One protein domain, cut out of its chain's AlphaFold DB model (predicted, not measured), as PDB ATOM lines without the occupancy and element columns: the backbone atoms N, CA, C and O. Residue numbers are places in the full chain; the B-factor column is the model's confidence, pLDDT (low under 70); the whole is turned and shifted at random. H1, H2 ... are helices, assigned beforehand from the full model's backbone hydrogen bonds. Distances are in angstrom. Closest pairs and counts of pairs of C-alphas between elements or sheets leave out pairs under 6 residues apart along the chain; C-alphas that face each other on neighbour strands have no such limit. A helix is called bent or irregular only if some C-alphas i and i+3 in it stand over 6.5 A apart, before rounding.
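This is residues 98 to 166 of the 238 residues of an uncharacterized protein of Bacillus sp. P16(2019) (UniProt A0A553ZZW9). One long, gently bent helix, H2, makes the whole length of the domain, and a shorter helix, H1, folds back beside its first arm, H2a, as a loose and open pair of legs joined at residues 119 to 122. The second arm, H2b, sticks out past H1. The printed part has 69 residues, with two named helices in the order H1, H2 and no named strand; the class is all helix. It is extended, a rod with a radius of gyration of the C-alphas of 20.0 A and spans of 66 by 23 by 11 A.

By its hydrogen bonds H2, residues 123 to 165, was assigned as one helix, but it is bent: C-alphas 148 and 151 are 6.7 A apart. Its arms are H2a, residues 123 to 148, and H2b, residues 151 to 165, and their lines stand at a shallow tilt of 26 degrees. H1, residues 98 to 118, is close to H2a but not clearly touching, with 1 pair of C-alphas within 8 A. Their closest C-alphas are those of Leu 116 and Lys 126, 6.6 A apart. H1 and H2a run opposite ways at a shallow tilt of 10 degrees. H1 and H2b are apart. In H1 and H2a every O i to N i+4 pair is within hydrogen-bond range; in H2b 9 of 11 are.

H2a runs 37.7 A from C-alpha 123 at (221.361, 77.980, 126.955) to C-alpha 148. H2b runs 20.0 A and ends with C-alpha 165 at (214.160, 128.061, 163.468). H1 runs 30.5 A from C-alpha 98 at (227.151, 110.347, 135.890) to C-alpha 118.

The C-alphas of Ala 120 and Val 166, the two farthest apart, are 66.5 A from each other. The printed part has no cut, and the link from H1 to H2 is tight, with 4 residues. Residues 98 to 104, 118 to 124 and 138 to 166 stand free. The mean pLDDT of the printed part is 77.2, and residues 149 to 166 are under 70.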
ATOM      1  N   GLU A  98     228.328 111.119 136.280       76.50
ATOM      2  CA  GLU A  98     227.151 110.347 135.890       76.50
ATOM      3  C   GLU A  98     227.381 109.578 134.583       76.50
ATOM      4  O   GLU A  98     227.069 108.386 134.526       76.50
ATOM      5  N   SER A  99     227.994 110.217 133.584       78.75
ATOM      6  CA  SER A  99     228.353 109.562 132.322       78.75
ATOM      7  C   SER A  99     229.431 108.484 132.499       78.75
ATOM      8  O   SER A  99     229.341 107.419 131.889       78.75
ATOM      9  N   GLU A 100     230.402 108.712 133.388       82.06
ATOM     10  CA  GLU A 100     231.466 107.759 133.724       82.06
ATOM     11  C   GLU A 100     230.892 106.509 134.412       82.06
ATOM     12  O   GLU A 100     231.241 105.380 134.064       82.06
ATOM     13  N   LEU A 101     229.931 106.688 135.325       82.25
ATOM     14  CA  LEU A 101     229.197 105.578 135.942       82.25
ATOM     15  C   LEU A 101     228.382 104.780 134.916       82.25
ATOM     16  O   LEU A 101     228.346 103.554 134.985       82.25
ATOM     17  N   GLN A 102     227.758 105.453 133.946       83.06
ATOM     18  CA  GLN A 102     226.984 104.782 132.900       83.06
ATOM     19  C   GLN A 102     227.877 103.959 131.958       83.06
ATOM     20  O   GLN A 102     227.491 102.864 131.545       83.06
ATOM     21  N   GLN A 103     229.078 104.452 131.647       84.44
ATOM     22  CA  GLN A 103     230.078 103.686 130.898       84.44
ATOM     23  C   GLN A 103     230.538 102.452 131.682       84.44
ATOM     24  O   GLN A 103     230.596 101.360 131.119       84.44
ATOM     25  N   LEU A 104     230.772 102.590 132.989       85.88
ATOM     26  CA  LEU A 104     231.181 101.480 133.852       85.88
ATOM     27  C   LEU A 104     230.117 100.365 133.932       85.88
ATOM     28  O   LEU A 104     230.455  99.180 133.906       85.88
ATOM     29  N   ASP A 105     228.832 100.725 134.000       84.50
ATOM     30  CA  ASP A 105     227.725  99.758 133.986       84.50
ATOM     31  C   ASP A 105     227.628  99.007 132.646       84.50
ATOM     32  O   ASP A 105     227.327  97.804 132.606       84.50
ATOM     33  N   LEU A 106     227.928  99.694 131.543       87.38
ATOM     34  CA  LEU A 106     227.946  99.110 130.206       87.38
ATOM     35  C   LEU A 106     229.118  98.128 130.050       87.38
ATOM     36  O   LEU A 106     228.906  96.995 129.616       87.38
ATOM     37  N   ASP A 107     230.314  98.503 130.505       88.50
ATOM     38  CA  ASP A 107     231.498  97.632 130.527       88.50
ATOM     39  C   ASP A 107     231.283  96.395 131.407       88.50
ATOM     40  O   ASP A 107     231.630  95.271 131.031       88.50
ATOM     41  N   ARG A 108     230.644  96.565 132.570       86.31
ATOM     42  CA  ARG A 108     230.271  95.449 133.449       86.31
ATOM     43  C   ARG A 108     229.322  94.476 132.751       86.31
ATOM     44  O   ARG A 108     229.482  93.262 132.885       86.31
ATOM     45  N   THR A 109     228.350  94.996 132.005       86.06
ATOM     46  CA  THR A 109     227.395  94.186 131.237       86.06
ATOM     47  C   THR A 109     228.097  93.423 130.112       86.06
ATOM     48  O   THR A 109     227.847  92.232 129.933       86.06
ATOM     49  N   GLN A 110     229.038  94.059 129.408       86.44
ATOM     50  CA  GLN A 110     229.843  93.406 128.369       86.44
ATOM     51  C   GLN A 110     230.722  92.284 128.931       86.44
ATOM     52  O   GLN A 110     230.731  91.184 128.380       86.44
ATOM     53  N   MET A 111     231.404  92.519 130.058       87.69
ATOM     54  CA  MET A 111     232.175  91.476 130.746       87.69
ATOM     55  C   MET A 111     231.288  90.303 131.173       87.69
ATOM     56  O   MET A 111     231.701  89.148 131.085       87.69
ATOM     57  N   PHE A 112     230.059  90.571 131.615       89.50
ATOM     58  CA  PHE A 112     229.122  89.518 131.993       89.50
ATOM     59  C   PHE A 112     228.665  88.683 130.788       89.50
ATOM     60  O   PHE A 112     228.638  87.455 130.868       89.50
ATOM     61  N   GLU A 113     228.374  89.323 129.655       86.62
ATOM     62  CA  GLU A 113     228.036  88.637 128.400       86.62
ATOM     63  C   GLU A 113     229.222  87.797 127.889       86.62
ATOM     64  O   GLU A 113     229.059  86.657 127.439       86.62
ATOM     65  N   GLU A 114     230.448  88.309 128.029       86.19
ATOM     66  CA  GLU A 114     231.668  87.573 127.704       86.19
ATOM     67  C   GLU A 114     231.856  86.345 128.614       86.19
ATOM     68  O   GLU A 114     232.163  85.253 128.130       86.19
ATOM     69  N   LEU A 115     231.600  86.472 129.917       86.25
ATOM     70  CA  LEU A 115     231.636  85.342 130.849       86.25
ATOM     71  C   LEU A 115     230.556  84.303 130.527       86.25
ATOM     72  O   LEU A 115     230.854  83.108 130.490       86.25
ATOM     73  N   LEU A 116     229.325  84.731 130.237       86.00
ATOM     74  CA  LEU A 116     228.242  83.828 129.848       86.00
ATOM     75  C   LEU A 116     228.548  83.103 128.533       86.00
ATOM     76  O   LEU A 116     228.309  81.899 128.430       86.00
ATOM     77  N   SER A 117     229.116  83.793 127.544       82.62
ATOM     78  CA  SER A 117     229.465  83.190 126.251       82.62
ATOM     79  C   SER A 117     230.616  82.182 126.356       82.62
ATOM     80  O   SER A 117     230.551  81.128 125.726       82.62
ATOM     81  N   ARG A 118     231.624  82.450 127.198       85.50
ATOM     82  CA  ARG A 118     232.757  81.540 127.453       85.50
ATOM     83  C   ARG A 118     232.418  80.396 128.410       85.50
ATOM     84  O   ARG A 118     233.132  79.395 128.446       85.50
ATOM     85  N   SER A 119     231.355  80.532 129.197       83.31
ATOM     86  CA  SER A 119     230.911  79.494 130.123       83.31
ATOM     87  C   SER A 119     230.191  78.344 129.404       83.31
ATOM     88  O   SER A 119     229.357  78.550 128.515       83.31
ATOM     89  N   ALA A 120     230.466  77.114 129.840       80.31
ATOM     90  CA  ALA A 120     229.774  75.901 129.396       80.31
ATOM     91  C   ALA A 120     228.424  75.709 130.121       80.31
ATOM     92  O   ALA A 120     228.108  74.617 130.583       80.31
ATOM     93  N   ILE A 121     227.666  76.794 130.281       82.44
ATOM     94  CA  ILE A 121     226.331  76.801 130.891       82.44
ATOM     95  C   ILE A 121     225.291  76.442 129.818       82.44
ATOM     96  O   ILE A 121     225.474  76.764 128.642       82.44
ATOM     97  N   GLU A 122     224.203  75.777 130.207       86.69
ATOM     98  CA  GLU A 122     223.102  75.467 129.292       86.69
ATOM     99  C   GLU A 122     222.373  76.739 128.828       86.69
ATOM    100  O   GLU A 122     222.188  77.689 129.590       86.69
ATOM    101  N   GLU A 123     221.920  76.765 127.571       83.00
ATOM    102  CA  GLU A 123     221.361  77.980 126.955       83.00
ATOM    103  C   GLU A 123     220.128  78.518 127.705       83.00
ATOM    104  O   GLU A 123     219.923  79.728 127.781       83.00
ATOM    105  N   HIS A 124     219.354  77.629 128.337       83.44
ATOM    106  CA  HIS A 124     218.180  77.990 129.132       83.44
ATOM    107  C   HIS A 124     218.535  78.762 130.420       83.44
ATOM    108  O   HIS A 124     217.807  79.666 130.842       83.44
ATOM    109  N   GLU A 125     219.676  78.455 131.043       80.88
ATOM    110  CA  GLU A 125     220.155  79.186 132.217       80.88
ATOM    111  C   GLU A 125     220.762  80.527 131.799       80.88
ATOM    112  O   GLU A 125     220.545  81.535 132.471       80.88
ATOM    113  N   LYS A 126     221.448  80.587 130.645       86.38
ATOM    114  CA  LYS A 126     221.957  81.849 130.078       86.38
ATOM    115  C   LYS A 126     220.829  82.844 129.825       86.38
ATOM    116  O   LYS A 126     220.966  84.017 130.169       86.38
ATOM    117  N   THR A 127     219.698  82.390 129.282       85.44
ATOM    118  CA  THR A 127     218.518  83.248 129.099       85.44
ATOM    119  C   THR A 127     217.950  83.747 130.426       85.44
ATOM    120  O   THR A 127     217.654  84.935 130.540       85.44
ATOM    121  N   ALA A 128     217.896  82.897 131.456       87.06
ATOM    122  CA  ALA A 128     217.436  83.301 132.785       87.06
ATOM    123  C   ALA A 128     218.382  84.319 133.457       87.06
ATOM    124  O   ALA A 128     217.931  85.230 134.150       87.06
ATOM    125  N   TYR A 129     219.698  84.203 133.245       86.44
ATOM    126  CA  TYR A 129     220.666  85.189 133.736       86.44
ATOM    127  C   TYR A 129     220.562  86.531 133.005       86.44
ATOM    128  O   TYR A 129     220.660  87.569 133.658       86.44
ATOM    129  N   ARG A 130     220.311  86.532 131.689       87.69
ATOM    130  CA  ARG A 130     220.052  87.763 130.919       87.69
ATOM    131  C   ARG A 130     218.778  88.472 131.388       87.69
ATOM    132  O   ARG A 130     218.787  89.689 131.544       87.69
ATOM    133  N   GLU A 131     217.715  87.720 131.670       89.94
ATOM    134  CA  GLU A 131     216.457  88.269 132.190       89.94
ATOM    135  C   GLU A 131     216.641  88.903 133.577       89.94
ATOM    136  O   GLU A 131     216.260  90.053 133.789       89.94
ATOM    137  N   LYS A 132     217.340  88.215 134.491       89.25
ATOM    138  CA  LYS A 132     217.689  88.770 135.812       89.25
ATOM    139  C   LYS A 132     218.567  90.016 135.719       89.25
ATOM    140  O   LYS A 132     218.425  90.926 136.535       89.25
ATOM    141  N   LEU A 133     219.491  90.060 134.760       89.50
ATOM    142  CA  LEU A 133     220.346  91.226 134.545       89.50
ATOM    143  C   LEU A 133     219.522  92.430 134.072       89.50
ATOM    144  O   LEU A 133     219.714  93.532 134.583       89.50
ATOM    145  N   ALA A 134     218.570  92.209 133.161       88.00
ATOM    146  CA  ALA A 134     217.651  93.243 132.699       88.00
ATOM    147  C   ALA A 134     216.750  93.759 133.835       88.00
ATOM    148  O   ALA A 134     216.631  94.969 134.017       88.00
ATOM    149  N   GLU A 135     216.184  92.866 134.652       90.75
ATOM    150  CA  GLU A 135     215.374  93.238 135.820       90.75
ATOM    151  C   GLU A 135     216.179  94.106 136.803       90.75
ATOM    152  O   GLU A 135     215.754  95.203 137.175       90.75
ATOM    153  N   LYS A 136     217.401  93.688 137.156       88.56
ATOM    154  CA  LYS A 136     218.266  94.445 138.077       88.56
ATOM    155  C   LYS A 136     218.734  95.783 137.505       88.56
ATOM    156  O   LYS A 136     218.877  96.741 138.269       88.56
ATOM    157  N   ALA A 137     218.927  95.885 136.191       84.81
ATOM    158  CA  ALA A 137     219.197  97.162 135.538       84.81
ATOM    159  C   ALA A 137     218.009  98.127 135.699       84.81
ATOM    160  O   ALA A 137     218.213  99.272 136.097       84.81
ATOM    161  N   THR A 138     216.772  97.652 135.497       87.81
ATOM    162  CA  THR A 138     215.568  98.488 135.673       87.81
ATOM    163  C   THR A 138     215.327  98.913 137.125       87.81
ATOM    164  O   THR A 138     214.906 100.042 137.381       87.81
ATOM    165  N   GLU A 139     215.635  98.052 138.100       86.69
ATOM    166  CA  GLU A 139     215.600  98.428 139.519       86.69
ATOM    167  C   GLU A 139     216.643  99.508 139.838       86.69
ATOM    168  O   GLU A 139     216.346 100.468 140.548       86.69
ATOM    169  N   THR A 140     217.855  99.379 139.290       83.94
ATOM    170  CA  THR A 140     218.952 100.325 139.533       83.94
ATOM    171  C   THR A 140     218.621 101.710 138.979       83.94
ATOM    172  O   THR A 140     218.822 102.706 139.674       83.94
ATOM    173  N   THR A 141     218.053 101.791 137.770       84.62
ATOM    174  CA  THR A 141     217.599 103.070 137.199       84.62
ATOM    175  C   THR A 141     216.494 103.697 138.043       84.62
ATOM    176  O   THR A 141     216.562 104.886 138.338       84.62
ATOM    177  N   ARG A 142     215.536 102.896 138.527       87.19
ATOM    178  CA  ARG A 142     214.453 103.386 139.389       87.19
ATOM    179  C   ARG A 142     214.976 103.955 140.710       87.19
ATOM    180  O   ARG A 142     214.560 105.030 141.124       87.19
ATOM    181  N   ILE A 143     215.909 103.257 141.359       81.81
ATOM    182  CA  ILE A 143     216.533 103.718 142.609       81.81
ATOM    183  C   ILE A 143     217.339 105.003 142.370       81.81
ATOM    184  O   ILE A 143     217.299 105.912 143.196       81.81
ATOM    185  N   ARG A 144     218.042 105.116 141.236       81.25
ATOM    186  CA  ARG A 144     218.793 106.327 140.870       81.25
ATOM    187  C   ARG A 144     217.875 107.536 140.672       81.25
ATOM    188  O   ARG A 144     218.188 108.615 141.166       81.25
ATOM    189  N   GLU A 145     216.735 107.349 140.009       81.38
ATOM    190  CA  GLU A 145     215.704 108.383 139.866       81.38
ATOM    191  C   GLU A 145     215.117 108.785 141.228       81.38
ATOM    192  O   GLU A 145     215.016 109.973 141.535       81.38
ATOM    193  N   GLU A 146     214.798 107.812 142.089       76.44
ATOM    194  CA  GLU A 146     214.309 108.067 143.452       76.44
ATOM    195  C   GLU A 146     215.317 108.891 144.281       76.44
ATOM    196  O   GLU A 146     214.928 109.884 144.905       76.44
ATOM    197  N   LEU A 147     216.610 108.550 144.220       74.44
ATOM    198  CA  LEU A 147     217.692 109.280 144.894       74.44
ATOM    199  C   LEU A 147     217.911 110.686 144.320       74.44
ATOM    200  O   LEU A 147     218.186 111.614 145.078       74.44
ATOM    201  N   GLY A 148     217.754 110.885 143.008       72.38
ATOM    202  CA  GLY A 148     217.844 112.208 142.376       72.38
ATOM    203  C   GLY A 148     216.748 113.181 142.834       72.38
ATOM    204  O   GLY A 148     216.951 114.397 142.858       72.38
ATOM    205  N   HIS A 149     215.598 112.662 143.272       62.53
ATOM    206  CA  HIS A 149     214.472 113.452 143.783       62.53
ATOM    207  C   HIS A 149     214.468 113.638 145.312       62.53
ATOM    208  O   HIS A 149     213.699 114.441 145.843       62.53
ATOM    209  N   GLU A 150     215.313 112.923 146.045       58.19
ATOM    210  CA  GLU A 150     215.436 113.028 147.498       58.19
ATOM    211  C   GLU A 150     216.093 114.334 148.002       58.19
ATOM    212  O   GLU A 150     215.562 114.924 148.951       58.19
ATOM    213  N   PRO A 151     217.163 114.880 147.377       61.09
ATOM    214  CA  PRO A 151     217.759 116.132 147.835       61.09
ATOM    215  C   PRO A 151     216.807 117.318 147.669       61.09
ATOM    216  O   PRO A 151     216.794 118.197 148.527       61.09
ATOM    217  N   SER A 152     215.956 117.328 146.639       60.97
ATOM    218  CA  SER A 152     214.961 118.391 146.440       60.97
ATOM    219  C   SER A 152     213.823 118.325 147.463       60.97
ATOM    220  O   SER A 152     213.373 119.361 147.953       60.97
ATOM    221  N   ARG A 153     213.407 117.119 147.876       60.38
ATOM    222  CA  ARG A 153     212.452 116.932 148.982       60.38
ATOM    223  C   ARG A 153     213.042 117.356 150.325       60.38
ATOM    224  O   ARG A 153     212.381 118.065 151.080       60.38
ATOM    225  N   LEU A 154     214.288 116.977 150.608       57.56
ATOM    226  CA  LEU A 154     214.998 117.385 151.824       57.56
ATOM    227  C   LEU A 154     215.240 118.894 151.867       57.56
ATOM    228  O   LEU A 154     215.076 119.501 152.921       57.56
ATOM    229  N   GLN A 155     215.565 119.516 150.734       60.00
ATOM    230  CA  GLN A 155     215.735 120.963 150.636       60.00
ATOM    231  C   GLN A 155     214.412 121.707 150.854       60.00
ATOM    232  O   GLN A 155     214.385 122.678 151.603       60.00
ATOM    233  N   MET A 156     213.299 121.208 150.311       59.59
ATOM    234  CA  MET A 156     211.968 121.786 150.535       59.59
ATOM    235  C   MET A 156     211.529 121.686 152.006       59.59
ATOM    236  O   MET A 156     210.964 122.631 152.558       59.59
ATOM    237  N   VAL A 157     211.829 120.568 152.674       59.59
ATOM    238  CA  VAL A 157     211.581 120.403 154.117       59.59
ATOM    239  C   VAL A 157     212.520 121.292 154.937       59.59
ATOM    240  O   VAL A 157     212.066 121.952 155.867       59.59
ATOM    241  N   TYR A 158     213.799 121.385 154.570       56.66
ATOM    242  CA  TYR A 158     214.777 122.246 155.237       56.66
ATOM    243  C   TYR A 158     214.393 123.727 155.141       56.66
ATOM    244  O   TYR A 158     214.340 124.414 156.159       56.66
ATOM    245  N   GLU A 159     214.028 124.211 153.955       56.56
ATOM    246  CA  GLU A 159     213.538 125.577 153.748       56.56
ATOM    247  C   GLU A 159     212.233 125.843 154.512       56.56
ATOM    248  O   GLU A 159     212.072 126.911 155.108       56.56
ATOM    249  N   GLY A 160     211.341 124.848 154.584       54.66
ATOM    250  CA  GLY A 160     210.154 124.890 155.435       54.66
ATOM    251  C   GLY A 160     210.492 125.013 156.925       54.66
ATOM    252  O   GLY A 160     209.900 125.832 157.619       54.66
ATOM    253  N   THR A 161     211.479 124.258 157.416       56.44
ATOM    254  CA  THR A 161     211.909 124.273 158.830       56.44
ATOM    255  C   THR A 161     212.765 125.483 159.208       56.44
ATOM    256  O   THR A 161     212.714 125.921 160.356       56.44
ATOM    257  N   LYS A 162     213.489 126.092 158.259       50.78
ATOM    258  CA  LYS A 162     214.269 127.316 158.491       50.78
ATOM    259  C   LYS A 162     213.369 128.488 158.891       50.78
ATOM    260  O   LYS A 162     213.756 129.256 159.764       50.78
ATOM    261  N   LYS A 163     212.145 128.572 158.353       53.62
ATOM    262  CA  LYS A 163     211.142 129.563 158.792       53.62
ATOM    263  C   LYS A 163     210.710 129.404 160.254       53.62
ATOM    264  O   LYS A 163     210.286 130.379 160.848       53.62
ATOM    265  N   TYR A 164     210.839 128.212 160.840       51.94
ATOM    266  CA  TYR A 164     210.484 127.963 162.243       51.94
ATOM    267  C   TYR A 164     211.686 128.034 163.200       51.94
ATOM    268  O   TYR A 164     211.497 128.057 164.414       51.94
ATOM    269  N   PHE A 165     212.920 128.056 162.676       44.12
ATOM    270  CA  PHE A 165     214.160 128.061 163.468       44.12
ATOM    271  C   PHE A 165     214.987 129.344 163.353       44.12
ATOM    272  O   PHE A 165     215.885 129.559 164.171       44.12
ATOM    273  N   VAL A 166     214.688 130.229 162.397       50.59
ATOM    274  CA  VAL A 166     215.100 131.626 162.534       50.59
ATOM    275  C   VAL A 166     214.223 132.208 163.627       50.59
ATOM    276  O   VAL A 166     213.050 132.488 163.427       50.59
TER     277      VAL A 166